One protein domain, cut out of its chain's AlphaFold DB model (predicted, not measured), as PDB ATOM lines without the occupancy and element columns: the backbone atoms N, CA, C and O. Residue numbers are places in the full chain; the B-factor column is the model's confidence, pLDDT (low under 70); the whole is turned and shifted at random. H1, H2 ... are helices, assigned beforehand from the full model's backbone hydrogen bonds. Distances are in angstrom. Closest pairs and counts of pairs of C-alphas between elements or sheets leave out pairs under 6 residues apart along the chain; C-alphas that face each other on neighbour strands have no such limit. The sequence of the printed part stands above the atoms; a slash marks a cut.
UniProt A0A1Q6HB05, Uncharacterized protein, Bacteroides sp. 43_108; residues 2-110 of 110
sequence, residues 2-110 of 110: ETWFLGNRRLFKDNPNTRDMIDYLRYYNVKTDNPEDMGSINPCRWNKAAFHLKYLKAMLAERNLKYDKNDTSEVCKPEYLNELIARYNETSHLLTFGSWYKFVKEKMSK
ATOM      1  N   GLU A   2     -27.847 -46.384  11.181       85.31
ATOM      2  CA  GLU A   2     -29.287 -46.310  10.920       85.31
ATOM      3  C   GLU A   2     -29.655 -46.414   9.432       85.31
ATOM      4  O   GLU A   2     -30.672 -47.007   9.088       85.31
ATOM      5  N   THR A   3     -28.790 -45.920   8.543       89.81
ATOM      6  CA  THR A   3     -28.893 -46.117   7.091       89.81
ATOM      7  C   THR A   3     -28.990 -47.588   6.689       89.81
ATOM      8  O   THR A   3     -29.786 -47.929   5.823       89.81
ATOM      9  N   TRP A   4     -28.196 -48.462   7.312       91.69
ATOM     10  CA  TRP A   4     -28.224 -49.892   7.018       91.69
ATOM     11  C   TRP A   4     -29.526 -50.516   7.499       91.69
ATOM     12  O   TRP A   4     -30.109 -51.318   6.785       91.69
ATOM     13  N   PHE A   5     -30.026 -50.097   8.664       90.38
ATOM     14  CA  PHE A   5     -31.280 -50.609   9.217       90.38
ATOM     15  C   PHE A   5     -32.487 -50.298   8.317       90.38
ATOM     16  O   PHE A   5     -33.332 -51.163   8.096       90.38
ATOM     17  N   LEU A   6     -32.514 -49.133   7.664       91.44
ATOM     18  CA  LEU A   6     -33.515 -48.819   6.627       91.44
ATOM     19  C   LEU A   6     -33.493 -49.779   5.424       91.44
ATOM     20  O   LEU A   6     -34.434 -49.815   4.634       91.44
ATOM     21  N   GLY A   7     -32.437 -50.577   5.289       89.25
ATOM     22  CA  GLY A   7     -32.322 -51.631   4.300       89.25
ATOM     23  C   GLY A   7     -33.353 -52.751   4.441       89.25
ATOM     24  O   GLY A   7     -33.632 -53.423   3.450       89.25
ATOM     25  N   ASN A   8     -33.957 -52.960   5.613       90.31
ATOM     26  CA  ASN A   8     -34.853 -54.093   5.843       90.31
ATOM     27  C   ASN A   8     -36.220 -53.908   5.149       90.31
ATOM     28  O   ASN A   8     -37.132 -53.277   5.683       90.31
ATOM     29  N   ARG A   9     -36.378 -54.506   3.958       86.12
ATOM     30  CA  ARG A   9     -37.573 -54.353   3.105       86.12
ATOM     31  C   ARG A   9     -38.846 -54.969   3.698       86.12
ATOM     32  O   ARG A   9     -39.931 -54.473   3.406       86.12
ATOM     33  N   ARG A  10     -38.747 -56.001   4.543       85.12
ATOM     34  CA  ARG A  10     -39.921 -56.678   5.136       85.12
ATOM     35  C   ARG A  10     -40.664 -55.826   6.155       85.12
ATOM     36  O   ARG A  10     -41.863 -56.012   6.362       85.12
ATOM     37  N   LEU A  11     -39.964 -54.896   6.796       83.12
ATOM     38  CA  LEU A  11     -40.567 -54.034   7.807       83.12
ATOM     39  C   LEU A  11     -41.436 -52.938   7.191       83.12
ATOM     40  O   LEU A  11     -42.375 -52.480   7.846       83.12
ATOM     41  N   PHE A  12     -41.222 -52.604   5.916       81.44
ATOM     42  CA  PHE A  12     -42.093 -51.689   5.190       81.44
ATOM     43  C   PHE A  12     -43.492 -52.279   5.077       81.44
ATOM     44  O   PHE A  12     -43.699 -53.429   4.686       81.44
ATOM     45  N   LYS A  13     -44.473 -51.478   5.469       77.44
ATOM     46  CA  LYS A  13     -45.882 -51.782   5.274       77.44
ATOM     47  C   LYS A  13     -46.293 -51.249   3.903       77.44
ATOM     48  O   LYS A  13     -45.978 -50.106   3.590       77.44
ATOM     49  N   ASP A  14     -46.989 -52.056   3.102       71.44
ATOM     50  CA  ASP A  14     -47.438 -51.642   1.760       71.44
ATOM     51  C   ASP A  14     -48.436 -50.480   1.790       71.44
ATOM     52  O   ASP A  14     -48.442 -49.659   0.881       71.44
ATOM     53  N   ASN A  15     -49.224 -50.369   2.863       74.62
ATOM     54  CA  ASN A  15     -50.106 -49.231   3.092       74.62
ATOM     55  C   ASN A  15     -49.737 -48.546   4.422       74.62
ATOM     56  O   ASN A  15     -50.255 -48.949   5.476       74.62
ATOM     57  N   PRO A  16     -48.776 -47.603   4.410       79.56
ATOM     58  CA  PRO A  16     -48.405 -46.839   5.595       79.56
ATOM     59  C   PRO A  16     -49.569 -45.934   6.013       79.56
ATOM     60  O   PRO A  16     -50.186 -45.278   5.178       79.56
ATOM     61  N   ASN A  17     -49.865 -45.892   7.309       79.50
ATOM     62  CA  ASN A  17     -50.999 -45.134   7.844       79.50
ATOM     63  C   ASN A  17     -50.575 -43.821   8.517       79.50
ATOM     64  O   ASN A  17     -51.399 -42.916   8.658       79.50
ATOM     65  N   THR A  18     -49.315 -43.688   8.945       85.56
ATOM     66  CA  THR A  18     -48.828 -42.442   9.549       85.56
ATOM     67  C   THR A  18     -48.409 -41.411   8.509       85.56
ATOM     68  O   THR A  18     -47.754 -41.705   7.508       85.56
ATOM     69  N   ARG A  19     -48.751 -40.150   8.796       86.81
ATOM     70  CA  ARG A  19     -48.415 -39.001   7.948       86.81
ATOM     71  C   ARG A  19     -46.908 -38.857   7.736       86.81
ATOM     72  O   ARG A  19     -46.497 -38.610   6.609       86.81
ATOM     73  N   ASP A  20     -46.111 -39.048   8.789       87.62
ATOM     74  CA  ASP A  20     -44.645 -39.019   8.714       87.62
ATOM     75  C   ASP A  20     -44.104 -40.063   7.732       87.62
ATOM     76  O   ASP A  20     -43.320 -39.727   6.852       87.62
ATOM     77  N   MET A  21     -44.558 -41.319   7.826       89.00
ATOM     78  CA  MET A  21     -44.079 -42.382   6.941       89.00
ATOM     79  C   MET A  21     -44.471 -42.135   5.479       89.00
ATOM     80  O   MET A  21     -43.664 -42.365   4.581       89.00
ATOM     81  N   ILE A  22     -45.689 -41.637   5.233       89.12
ATOM     82  CA  ILE A  22     -46.149 -41.274   3.885       89.12
ATOM     83  C   ILE A  22     -45.275 -40.158   3.299       89.12
ATOM     84  O   ILE A  22     -44.887 -40.237   2.136       89.12
ATOM     85  N   ASP A  23     -44.956 -39.132   4.088       90.88
ATOM     86  CA  ASP A  23     -44.107 -38.016   3.659       90.88
ATOM     87  C   ASP A  23     -42.677 -38.484   3.347       90.88
ATOM     88  O   ASP A  23     -42.133 -38.185   2.282       90.88
ATOM     89  N   TYR A  24     -42.101 -39.321   4.216       92.06
ATOM     90  CA  TYR A  24     -40.753 -39.859   4.024       92.06
ATOM     91  C   TYR A  24     -40.665 -40.791   2.811       92.06
ATOM     92  O   TYR A  24     -39.701 -40.694   2.053       92.06
ATOM     93  N   LEU A  25     -41.674 -41.639   2.577       89.81
ATOM     94  CA  LEU A  25     -41.750 -42.495   1.386       89.81
ATOM     95  C   LEU A  25     -41.936 -41.695   0.096       89.81
ATOM     96  O   LEU A  25     -41.375 -42.076  -0.928       89.81
ATOM     97  N   ARG A  26     -42.694 -40.590   0.136       90.50
ATOM     98  CA  ARG A  26     -42.842 -39.676  -1.009       90.50
ATOM     99  C   ARG A  26     -41.540 -38.964  -1.348       90.50
ATOM    100  O   ARG A  26     -41.272 -38.745  -2.522       90.50
ATOM    101  N   TYR A  27     -40.757 -38.597  -0.336       93.12
ATOM    102  CA  TYR A  27     -39.450 -37.983  -0.539       93.12
ATOM    103  C   TYR A  27     -38.419 -38.985  -1.067       93.12
ATOM    104  O   TYR A  27     -37.713 -38.692  -2.030       93.12
ATOM    105  N   TYR A  28     -38.317 -40.157  -0.437       92.69
ATOM    106  CA  TYR A  28     -37.372 -41.191  -0.839       92.69
ATOM    107  C   TYR A  28     -37.878 -42.581  -0.456       92.69
ATOM    108  O   TYR A  28     -38.038 -42.914   0.726       92.69
ATOM    109  N   ASN A  29     -38.095 -43.429  -1.457       90.94
ATOM    110  CA  ASN A  29     -38.633 -44.761  -1.245       90.94
ATOM    111  C   ASN A  29     -37.521 -45.782  -0.977       90.94
ATOM    112  O   ASN A  29     -37.090 -46.523  -1.851       90.94
ATOM    113  N   VAL A  30     -37.098 -45.896   0.278       90.56
ATOM    114  CA  VAL A  30     -36.063 -46.862   0.681       90.56
ATOM    115  C   VAL A  30     -36.475 -48.341   0.502       90.56
ATOM    116  O   VAL A  30     -35.627 -49.219   0.668       90.56
ATOM    117  N   LYS A  31     -37.739 -48.665   0.164       87.50
ATOM    118  CA  LYS A  31     -38.156 -50.036  -0.214       87.50
ATOM    119  C   LYS A  31     -37.569 -50.423  -1.574       87.50
ATOM    120  O   LYS A  31     -37.146 -51.567  -1.743       87.50
ATOM    121  N   THR A  32     -37.549 -49.478  -2.513       88.56
ATOM    122  CA  THR A  32     -37.082 -49.660  -3.894       88.56
ATOM    123  C   THR A  32     -35.664 -49.154  -4.090       88.56
ATOM    124  O   THR A  32     -34.860 -49.833  -4.720       88.56
ATOM    125  N   ASP A  33     -35.339 -48.014  -3.496       92.06
ATOM    126  CA  ASP A  33     -34.101 -47.277  -3.717       92.06
ATOM    127  C   ASP A  33     -33.078 -47.527  -2.605       92.06
ATOM    128  O   ASP A  33     -33.425 -47.904  -1.481       92.06
ATOM    129  N   ASN A  34     -31.794 -47.337  -2.906       91.50
ATOM    130  CA  ASN A  34     -30.704 -47.589  -1.968       91.50
ATOM    131  C   ASN A  34     -30.692 -46.560  -0.817       91.50
ATOM    132  O   ASN A  34     -30.382 -45.391  -1.040       91.50
ATOM    133  N   PRO A  35     -30.926 -46.950   0.450       91.00
ATOM    134  CA  PRO A  35     -30.974 -45.989   1.552       91.00
ATOM    135  C   PRO A  35     -29.632 -45.280   1.796       91.00
ATOM    136  O   PRO A  35     -29.606 -44.224   2.428       91.00
ATOM    137  N   GLU A  36     -28.511 -45.814   1.303       90.94
ATOM    138  CA  GLU A  36     -27.213 -45.132   1.380       90.94
ATOM    139  C   GLU A  36     -27.128 -43.879   0.512       90.94
ATOM    140  O   GLU A  36     -26.421 -42.944   0.896       90.94
ATOM    141  N   ASP A  37     -27.895 -43.807  -0.573       91.81
ATOM    142  CA  ASP A  37     -27.953 -42.647  -1.466       91.81
ATOM    143  C   ASP A  37     -28.944 -41.582  -0.971       91.81
ATOM    144  O   ASP A  37     -28.937 -40.442  -1.433       91.81
ATOM    145  N   MET A  38     -29.755 -41.909   0.039       93.06
ATOM    146  CA  MET A  38     -30.742 -40.992   0.598       93.06
ATOM    147  C   MET A  38     -30.081 -39.763   1.247       93.06
ATOM    148  O   MET A  38     -29.121 -39.865   2.020       93.06
ATOM    149  N   GLY A  39     -30.595 -38.575   0.920       91.12
ATOM    150  CA  GLY A  39     -30.243 -37.305   1.561       91.12
ATOM    151  C   GLY A  39     -31.144 -36.976   2.756       91.12
ATOM    152  O   GLY A  39     -31.962 -37.784   3.179       91.12
ATOM    153  N   SER A  40     -31.045 -35.758   3.287       91.88
ATOM    154  CA  SER A  40     -32.014 -35.256   4.275       91.88
ATOM    155  C   SER A  40     -33.167 -34.541   3.573       91.88
ATOM    156  O   SER A  40     -32.902 -33.659   2.762       91.88
ATOM    157  N   ILE A  41     -34.418 -34.859   3.929       89.69
ATOM    158  CA  ILE A  41     -35.611 -34.151   3.416       89.69
ATOM    159  C   ILE A  41     -35.588 -32.648   3.723       89.69
ATOM    160  O   ILE A  41     -36.146 -31.837   2.992       89.69
ATOM    161  N   ASN A  42     -34.930 -32.263   4.819       89.69
ATOM    162  CA  ASN A  42     -34.742 -30.872   5.201       89.69
ATOM    163  C   ASN A  42     -33.311 -30.695   5.728       89.69
ATOM    164  O   ASN A  42     -33.084 -30.813   6.937       89.69
ATOM    165  N   PRO A  43     -32.337 -30.435   4.839       88.38
ATOM    166  CA  PRO A  43     -30.928 -30.352   5.213       88.38
ATOM    167  C   PRO A  43     -30.621 -29.154   6.125       88.38
ATOM    168  O   PRO A  43     -29.669 -29.219   6.898       88.38
ATOM    169  N   CYS A  44     -31.444 -28.099   6.108       87.94
ATOM    170  CA  CYS A  44     -31.318 -26.966   7.030       87.94
ATOM    171  C   CYS A  44     -31.712 -27.323   8.471       87.94
ATOM    172  O   CYS A  44     -31.242 -26.686   9.409       87.94
ATOM    173  N   ARG A  45     -32.582 -28.324   8.660       86.31
ATOM    174  CA  ARG A  45     -33.115 -28.711   9.976       86.31
ATOM    175  C   ARG A  45     -32.506 -29.999  10.521       86.31
ATOM    176  O   ARG A  45     -32.354 -30.139  11.733       86.31
ATOM    177  N   TRP A  46     -32.190 -30.949   9.647       88.94
ATOM    178  CA  TRP A  46     -31.672 -32.260  10.021       88.94
ATOM    179  C   TRP A  46     -30.516 -32.654   9.117       88.94
ATOM    180  O   TRP A  46     -30.619 -32.606   7.893       88.94
ATOM    181  N   ASN A  47     -29.431 -33.131   9.724       90.88
ATOM    182  CA  ASN A  47     -28.395 -33.824   8.970       90.88
ATOM    183  C   ASN A  47     -28.896 -35.205   8.503       90.88
ATOM    184  O   ASN A  47     -29.897 -35.729   9.002       90.88
ATOM    185  N   LYS A  48     -28.172 -35.805   7.553       90.94
ATOM    186  CA  LYS A  48     -28.502 -37.111   6.963       90.94
ATOM    187  C   LYS A  48     -28.768 -38.182   8.027       90.94
ATOM    188  O   LYS A  48     -29.819 -38.811   8.014       90.94
ATOM    189  N   ALA A  49     -27.875 -38.335   9.004       89.19
ATOM    190  CA  ALA A  49     -28.018 -39.344  10.055       89.19
ATOM    191  C   ALA A  49     -29.278 -39.136  10.919       89.19
ATOM    192  O   ALA A  49     -30.007 -40.088  11.193       89.19
ATOM    193  N   ALA A  50     -29.570 -37.893  11.308       91.25
ATOM    194  CA  ALA A  50     -30.760 -37.549  12.083       91.25
ATOM    195  C   ALA A  50     -32.052 -37.823  11.304       91.25
ATOM    196  O   ALA A  50     -33.023 -38.315  11.882       91.25
ATOM    197  N   PHE A  51     -32.063 -37.541   9.998       92.88
ATOM    198  CA  PHE A  51     -33.200 -37.873   9.146       92.88
ATOM    199  C   PHE A  51     -33.373 -39.390   8.996       92.88
ATOM    200  O   PHE A  51     -34.474 -39.898   9.186       92.88
ATOM    201  N   HIS A  52     -32.288 -40.131   8.765       92.94
ATOM    202  CA  HIS A  52     -32.332 -41.591   8.644       92.94
ATOM    203  C   HIS A  52     -32.861 -42.250   9.925       92.94
ATOM    204  O   HIS A  52     -33.682 -43.161   9.859       92.94
ATOM    205  N   LEU A  53     -32.456 -41.750  11.096       91.62
ATOM    206  CA  LEU A  53     -32.987 -42.202  12.380       91.62
ATOM    207  C   LEU A  53     -34.494 -41.934  12.509       91.62
ATOM    208  O   LEU A  53     -35.230 -42.796  12.983       91.62
ATOM    209  N   LYS A  54     -34.965 -40.750  12.100       92.06
ATOM    210  CA  LYS A  54     -36.399 -40.412  12.112       92.06
ATOM    211  C   LYS A  54     -37.199 -41.327  11.193       92.06
ATOM    212  O   LYS A  54     -38.230 -41.841  11.617       92.06
ATOM    213  N   TYR A  55     -36.689 -41.569   9.990       92.88
ATOM    214  CA  TYR A  55     -37.294 -42.494   9.041       92.88
ATOM    215  C   TYR A  55     -37.374 -43.898   9.651       92.88
ATOM    216  O   TYR A  55     -38.449 -44.489   9.709       92.88
ATOM    217  N   LEU A  56     -36.274 -44.398  10.219       91.62
ATOM    218  CA  LEU A  56     -36.240 -45.723  10.837       91.62
ATOM    219  C   LEU A  56     -37.266 -45.848  11.972       91.62
ATOM    220  O   LEU A  56     -37.991 -46.838  12.041       91.62
ATOM    221  N   LYS A  57     -37.363 -44.827  12.834       90.94
ATOM    222  CA  LYS A  57     -38.356 -44.784  13.917       90.94
ATOM    223  C   LYS A  57     -39.788 -44.802  13.377       90.94
ATOM    224  O   LYS A  57     -40.602 -45.556  13.902       90.94
ATOM    225  N   ALA A  58     -40.090 -44.032  12.330       91.00
ATOM    226  CA  ALA A  58     -41.414 -44.027  11.704       91.00
ATOM    227  C   ALA A  58     -41.757 -45.385  11.068       91.00
ATOM    228  O   ALA A  58     -42.840 -45.917  11.297       91.00
ATOM    229  N   MET A  59     -40.808 -45.993  10.350       89.81
ATOM    230  CA  MET A  59     -40.969 -47.312   9.734       89.81
ATOM    231  C   MET A  59     -41.262 -48.403  10.771       89.81
ATOM    232  O   MET A  59     -42.134 -49.242  10.564       89.81
ATOM    233  N   LEU A  60     -40.542 -48.405  11.893       89.06
ATOM    234  CA  LEU A  60     -40.747 -49.388  12.958       89.06
ATOM    235  C   LEU A  60     -42.060 -49.148  13.708       89.06
ATOM    236  O   LEU A  60     -42.777 -50.108  14.001       89.06
ATOM    237  N   ALA A  61     -42.423 -47.885  13.935       88.38
ATOM    238  CA  ALA A  61     -43.684 -47.526  14.572       88.38
ATOM    239  C   ALA A  61     -44.905 -48.045  13.789       88.38
ATOM    240  O   ALA A  61     -45.861 -48.506  14.409       88.38
ATOM    241  N   GLU A  62     -44.854 -48.089  12.450       87.25
ATOM    242  CA  GLU A  62     -45.911 -48.692  11.609       87.25
ATOM    243  C   GLU A  62     -46.167 -50.181  11.902       87.25
ATOM    244  O   GLU A  62     -47.243 -50.706  11.600       87.25
ATOM    245  N   ARG A  63     -45.185 -50.875  12.486       84.44
ATOM    246  CA  ARG A  63     -45.261 -52.284  12.899       84.44
ATOM    247  C   ARG A  63     -45.443 -52.448  14.412       84.44
ATOM    248  O   ARG A  63     -45.332 -53.565  14.905       84.44
ATOM    249  N   ASN A  64     -45.737 -51.367  15.142       85.62
ATOM    250  CA  ASN A  64     -45.739 -51.307  16.612       85.62
ATOM    251  C   ASN A  64     -44.384 -51.669  17.248       85.62
ATOM    252  O   ASN A  64     -44.320 -52.035  18.421       85.62
ATOM    253  N   LEU A  65     -43.299 -51.551  16.483       86.12
ATOM    254  CA  LEU A  65     -41.940 -51.759  16.960       86.12
ATOM    255  C   LEU A  65     -41.346 -50.424  17.401       86.12
ATOM    256  O   LEU A  65     -41.662 -49.361  16.861       86.12
ATOM    257  N   LYS A  66     -40.461 -50.479  18.391       82.19
ATOM    258  CA  LYS A  66     -39.728 -49.310  18.871       82.19
ATOM    259  C   LYS A  66     -38.256 -49.482  18.550       82.19
ATOM    260  O   LYS A  66     -37.723 -50.584  18.558       82.19
ATOM    261  N   TYR A  67     -37.621 -48.360  18.255       82.94
ATOM    262  CA  TYR A  67     -36.178 -48.277  18.171       82.94
ATOM    263  C   TYR A  67     -35.730 -47.050  18.920       82.94
ATOM    264  O   TYR A  67     -36.182 -45.930  18.649       82.94
ATOM    265  N   ASP A  68     -34.812 -47.267  19.841       78.31
ATOM    266  CA  ASP A  68     -34.052 -46.198  20.436       78.31
ATOM    267  C   ASP A  68     -32.576 -46.573  20.468       78.31
ATOM    268  O   ASP A  68     -32.206 -47.740  20.384       78.31
ATOM    269  N   LYS A  69     -31.706 -45.574  20.604       77.19
ATOM    270  CA  LYS A  69     -30.278 -45.850  20.766       77.19
ATOM    271  C   LYS A  69     -30.002 -46.654  22.041       77.19
ATOM    272  O   LYS A  69     -29.011 -47.370  22.083       77.19
ATOM    273  N   ASN A  70     -30.890 -46.556  23.032       80.75
ATOM    274  CA  ASN A  70     -30.819 -47.321  24.273       80.75
ATOM    275  C   ASN A  70     -31.508 -48.697  24.197       80.75
ATOM    276  O   ASN A  70     -31.248 -49.534  25.052       80.75
ATOM    277  N   ASP A  71     -32.359 -48.943  23.193       79.19
ATOM    278  CA  ASP A  71     -33.041 -50.226  22.988       79.19
ATOM    279  C   ASP A  71     -32.971 -50.634  21.511       79.19
ATOM    280  O   ASP A  71     -33.760 -50.207  20.663       79.19
ATOM    281  N   THR A  72     -31.961 -51.452  21.210       83.62
ATOM    282  CA  THR A  72     -31.646 -51.949  19.861       83.62
ATOM    283  C   THR A  72     -32.091 -53.396  19.651       83.62
ATOM    284  O   THR A  72     -31.776 -54.003  18.628       83.62
ATOM    285  N   SER A  73     -32.865 -53.942  20.592       83.44
ATOM    286  CA  SER A  73     -33.287 -55.343  20.639       83.44
ATOM    287  C   SER A  73     -33.914 -55.824  19.325       83.44
ATOM    288  O   SER A  73     -33.598 -56.913  18.852       83.44
ATOM    289  N   GLU A  74     -34.735 -54.989  18.680       83.19
ATOM    290  CA  GLU A  74     -35.390 -55.318  17.407       83.19
ATOM    291  C   GLU A  74     -34.417 -55.434  16.224       83.19
ATOM    292  O   GLU A  74     -34.535 -56.358  15.419       83.19
ATOM    293  N   VAL A  75     -33.444 -54.522  16.114       84.12
ATOM    294  CA  VAL A  75     -32.478 -54.520  14.996       84.12
ATOM    295  C   VAL A  75     -31.352 -55.536  15.188       84.12
ATOM    296  O   VAL A  75     -30.678 -55.895  14.227       84.12
ATOM    297  N   CYS A  76     -31.162 -56.019  16.417       85.81
ATOM    298  CA  CYS A  76     -30.182 -57.046  16.764       85.81
ATOM    299  C   CYS A  76     -30.687 -58.477  16.520       85.81
ATOM    300  O   CYS A  76     -29.933 -59.431  16.711       85.81
ATOM    301  N   LYS A  77     -31.946 -58.660  16.095       88.50
ATOM    302  CA  LYS A  77     -32.481 -59.990  15.781       88.50
ATOM    303  C   LYS A  77     -31.746 -60.605  14.582       88.50
ATOM    304  O   LYS A  77     -31.506 -59.908  13.594       88.50
ATOM    305  N   PRO A  78     -31.464 -61.921  14.597       88.94
ATOM    306  CA  PRO A  78     -30.805 -62.596  13.476       88.94
ATOM    307  C   PRO A  78     -31.623 -62.495  12.184       88.94
ATOM    308  O   PRO A  78     -31.067 -62.333  11.102       88.94
ATOM    309  N   GLU A  79     -32.952 -62.504  12.300       89.75
ATOM    310  CA  GLU A  79     -33.858 -62.282  11.172       89.75
ATOM    311  C   GLU A  79     -33.630 -60.920  10.517       89.75
ATOM    312  O   GLU A  79     -33.627 -60.819   9.297       89.75
ATOM    313  N   TYR A  80     -33.371 -59.878  11.311       90.88
ATOM    314  CA  TYR A  80     -33.099 -58.544  10.791       90.88
ATOM    315  C   TYR A  80     -31.828 -58.535   9.942       90.88
ATOM    316  O   TYR A  80     -31.818 -57.990   8.840       90.88
ATOM    317  N   LEU A  81     -30.764 -59.171  10.439       90.31
ATOM    318  CA  LEU A  81     -29.501 -59.287   9.719       90.31
ATOM    319  C   LEU A  81     -29.672 -60.059   8.402       90.31
ATOM    320  O   LEU A  81     -29.151 -59.627   7.373       90.31
ATOM    321  N   ASN A  82     -30.431 -61.158   8.417       91.50
ATOM    322  CA  ASN A  82     -30.706 -61.953   7.220       91.50
ATOM    323  C   ASN A  82     -31.389 -61.126   6.123       91.50
ATOM    324  O   ASN A  82     -31.026 -61.258   4.957       91.50
ATOM    325  N   GLU A  83     -32.301 -60.221   6.481       92.38
ATOM    326  CA  GLU A  83     -32.954 -59.328   5.515       92.38
ATOM    327  C   GLU A  83     -32.001 -58.311   4.886       92.38
ATOM    328  O   GLU A  83     -32.103 -58.008   3.695       92.38
ATOM    329  N   LEU A  84     -31.048 -57.790   5.663       92.38
ATOM    330  CA  LEU A  84     -30.024 -56.886   5.134       92.38
ATOM    331  C   LEU A  84     -29.091 -57.617   4.164       92.38
ATOM    332  O   LEU A  84     -28.774 -57.091   3.095       92.38
ATOM    333  N   ILE A  85     -28.691 -58.843   4.512       92.06
ATOM    334  CA  ILE A  85     -27.875 -59.706   3.650       92.06
ATOM    335  C   ILE A  85     -28.636 -60.059   2.368       92.06
ATOM    336  O   ILE A  85     -28.070 -59.947   1.281       92.06
ATOM    337  N   ALA A  86     -29.911 -60.445   2.476       93.06
ATOM    338  CA  ALA A  86     -30.761 -60.758   1.329       93.06
ATOM    339  C   ALA A  86     -30.830 -59.570   0.364       93.06
ATOM    340  O   ALA A  86     -30.475 -59.704  -0.805       93.06
ATOM    341  N   ARG A  87     -31.132 -58.368   0.875       92.25
ATOM    342  CA  ARG A  87     -31.153 -57.152   0.056       92.25
ATOM    343  C   ARG A  87     -29.817 -56.872  -0.627       92.25
ATOM    344  O   ARG A  87     -29.823 -56.545  -1.815       92.25
ATOM    345  N   TYR A  88     -28.704 -56.970   0.099       92.75
ATOM    346  CA  TYR A  88     -27.373 -56.774  -0.478       92.75
ATOM    347  C   TYR A  88     -27.127 -57.742  -1.643       92.75
ATOM    348  O   TYR A  88     -26.704 -57.314  -2.713       92.75
ATOM    349  N   ASN A  89     -27.469 -59.021  -1.474       90.69
ATOM    350  CA  ASN A  89     -27.293 -60.035  -2.514       90.69
ATOM    351  C   ASN A  89     -28.233 -59.841  -3.715       90.69
ATOM    352  O   ASN A  89     -27.824 -60.068  -4.846       90.69
ATOM    353  N   GLU A  90     -29.483 -59.430  -3.484       91.88
ATOM    354  CA  GLU A  90     -30.494 -59.286  -4.540       91.88
ATOM    355  C   GLU A  90     -30.342 -57.998  -5.357       91.88
ATOM    356  O   GLU A  90     -30.615 -57.987  -6.553       91.88
ATOM    357  N   THR A  91     -29.957 -56.893  -4.713       89.50
ATOM    358  CA  THR A  91     -30.018 -55.549  -5.321       89.50
ATOM    359  C   THR A  91     -28.667 -54.853  -5.411       89.50
ATOM    360  O   THR A  91     -28.573 -53.794  -6.020       89.50
ATOM    361  N   SER A  92     -27.618 -55.401  -4.789       89.06
ATOM    362  CA  SER A  92     -26.329 -54.715  -4.596       89.06
ATOM    363  C   SER A  92     -26.426 -53.365  -3.861       89.06
ATOM    364  O   SER A  92     -25.457 -52.612  -3.822       89.06
ATOM    365  N   HIS A  93     -27.570 -53.058  -3.239       90.31
ATOM    366  CA  HIS A  93     -27.719 -51.934  -2.315       90.31
ATOM    367  C   HIS A  93     -26.952 -52.188  -1.017       90.31
ATOM    368  O   HIS A  93     -26.668 -53.336  -0.683       90.31
ATOM    369  N   LEU A  94     -26.707 -51.138  -0.228       89.75
ATOM    370  CA  LEU A  94     -25.970 -51.238   1.036       89.75
ATOM    371  C   LEU A  94     -24.506 -51.687   0.835       89.75
ATOM    372  O   LEU A  94     -24.029 -52.604   1.503       89.75
ATOM    373  N   LEU A  95     -23.774 -51.068  -0.092       90.81
ATOM    374  CA  LEU A  95     -22.392 -51.433  -0.421       90.81
ATOM    375  C   LEU A  95     -21.450 -51.311   0.781       90.81
ATOM    376  O   LEU A  95     -20.556 -52.150   0.947       90.81
ATOM    377  N   THR A  96     -21.650 -50.306   1.642       91.44
ATOM    378  CA  THR A  96     -20.799 -50.155   2.834       91.44
ATOM    379  C   THR A  96     -21.111 -51.226   3.881       91.44
ATOM    380  O   THR A  96     -20.186 -51.775   4.479       91.44
ATOM    381  N   PHE A  97     -22.384 -51.618   4.020       91.81
ATOM    382  CA  PHE A  97     -22.781 -52.775   4.831       91.81
ATOM    383  C   PHE A  97     -22.217 -54.079   4.263       91.81
ATOM    384  O   PHE A  97     -21.662 -54.875   5.010       91.81
ATOM    385  N   GLY A  98     -22.314 -54.297   2.950       90.06
ATOM    386  CA  GLY A  98     -21.801 -55.499   2.296       90.06
ATOM    387  C   GLY A  98     -20.289 -55.648   2.450       90.06
ATOM    388  O   GLY A  98     -19.799 -56.740   2.736       90.06
ATOM    389  N   SER A  99     -19.553 -54.540   2.335       91.06
ATOM    390  CA  SER A  99     -18.110 -54.495   2.605       91.06
ATOM    391  C   SER A  99     -17.797 -54.864   4.058       91.06
ATOM    392  O   SER A  99     -16.931 -55.700   4.309       91.06
ATOM    393  N   TRP A 100     -18.541 -54.297   5.013       92.06
ATOM    394  CA  TRP A 100     -18.417 -54.642   6.430       92.06
ATOM    395  C   TRP A 100     -18.751 -56.117   6.703       92.06
ATOM    396  O   TRP A 100     -17.991 -56.806   7.381       92.06
ATOM    397  N   TYR A 101     -19.841 -56.631   6.134       90.38
ATOM    398  CA  TYR A 101     -20.287 -58.011   6.316       90.38
ATOM    399  C   TYR A 101     -19.256 -59.016   5.790       90.38
ATOM    400  O   TYR A 101     -18.929 -59.978   6.485       90.38
ATOM    401  N   LYS A 102     -18.699 -58.770   4.594       90.12
ATOM    402  CA  LYS A 102     -17.612 -59.587   4.030       90.12
ATOM    403  C   LYS A 102     -16.401 -59.602   4.956       90.12
ATOM    404  O   LYS A 102     -15.964 -60.679   5.352       90.12
ATOM    405  N   PHE A 103     -15.955 -58.423   5.393       92.06
ATOM    406  CA  PHE A 103     -14.832 -58.293   6.317       92.06
ATOM    407  C   PHE A 103     -15.042 -59.091   7.612       92.06
ATOM    408  O   PHE A 103     -14.162 -59.846   8.026       92.06
ATOM    409  N   VAL A 104     -16.213 -58.967   8.247       90.00
ATOM    410  CA  VAL A 104     -16.531 -59.704   9.481       90.00
ATOM    411  C   VAL A 104     -16.550 -61.210   9.230       90.00
ATOM    412  O   VAL A 104     -15.939 -61.960   9.991       90.00
ATOM    413  N   LYS A 105     -17.186 -61.664   8.144       88.56
ATOM    414  CA  LYS A 105     -17.269 -63.086   7.788       88.56
ATOM    415  C   LYS A 105     -15.890 -63.706   7.555       88.56
ATOM    416  O   LYS A 105     -15.635 -64.813   8.022       88.56
ATOM    417  N   GLU A 106     -14.993 -62.991   6.881       91.81
ATOM    418  CA  GLU A 106     -13.615 -63.435   6.639       91.81
ATOM    419  C   GLU A 106     -12.782 -63.498   7.927       91.81
ATOM    420  O   GLU A 106     -11.963 -64.401   8.093       91.81
ATOM    421  N   LYS A 107     -12.978 -62.552   8.853       87.06
ATOM    422  CA  LYS A 107     -12.207 -62.481  10.104       87.06
ATOM    423  C   LYS A 107     -12.713 -63.419  11.198       87.06
ATOM    424  O   LYS A 107     -11.901 -63.847  12.007       87.06
ATOM    425  N   MET A 108     -14.009 -63.729  11.220       79.06
ATOM    426  CA  MET A 108     -14.629 -64.614  12.217       79.06
ATOM    427  C   MET A 108     -14.691 -66.089  11.792       79.06
ATOM    428  O   MET A 108     -15.104 -66.924  12.585       79.06
ATOM    429  N   SER A 109     -14.281 -66.428  10.565       64.88
ATOM    430  CA  SER A 109     -14.165 -67.823  10.101       64.88
ATOM    431  C   SER A 109     -12.810 -68.470  10.456       64.88
ATOM    432  O   SER A 109     -12.373 -69.393   9.770       64.88
ATOM    433  N   LYS A 110     -12.124 -67.965  11.488       47.59
ATOM    434  CA  LYS A 110     -10.888 -68.520  12.062       47.59
ATOM    435  C   LYS A 110     -11.136 -68.927  13.502       47.59
ATOM    436  O   LYS A 110     -10.563 -69.962  13.897       47.59
TER     437      LYS A 110
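AT A GLANCE: This is residues 2 to 110 of the 110 residues of an uncharacterized protein of Bacteroides sp. 43_108 (UniProt A0A1Q6HB05). Four longer helices are set in two pairs with the short H1 between them: H2 and H3 are on one side of H1, and H4 and H5, steeply tilted to each other, are on the other. Long stretches of loop fill out a compact body, and residues 102 to 110, with the last part of H5, stick out from it as an arm. The printed part has 109 residues with five named helices, H1 to H5 in order, and no named strand; the class is all helix. The whole is compact, with a radius of gyration of the C-alphas of 14.1 A, and elongated, spanning 47 by 27 by 27 A.

IN THESE COORDINATES: H1 is residues 2 to 5, beginning at C-alpha 2 (-29.287, -46.310, 10.920). H2 is residues 19 to 27, 12.4 A long. H3, residues 48 to 61, measures 19.9 A and begins at C-alpha 48 (-28.502, -37.111, 6.963). H4, residues 78 to 91, measures 20.1 A. H5, residues 95 to 108, measures 19.8 A and ends at C-alpha 108 (-14.629, -64.614, 12.217).

HOW THE PARTS SIT: H1 touches H3; the closest C-alphas, of Glu 2 and Leu 53, are 5.7 A apart. H1 is close to H5 but not clearly touching it, with C-alphas Trp 4 and Phe 97 closest at 6.5 A. H3 touches H2 with residues 55 to 59 alone, at a steep tilt of 50 degrees, opposite ways; C-alphas Met 21 and Ala 58 are closest at 5.7 A. H4 and H5 only just touch, with 3 pairs of C-alphas within 8 A, the closest those of Tyr 88 and Gly 98 at 6.4 A. H2 and H4 are apart. In H2, H3, H4 and H5 every O i to N i+4 pair is within hydrogen-bond range; H1 is too short for such a pair, and its 1 O i to N i+3 pair is within range.

THE WHOLE: The C-alphas of Arg 19 and Lys 110, the two farthest apart, are 47.9 A apart. The printed part has no cut. The links H1 to H2, H2 to H3 and H3 to H4 are long. Mean pLDDT of the printed part is 87.8, and residues 109 to 110 are under 70.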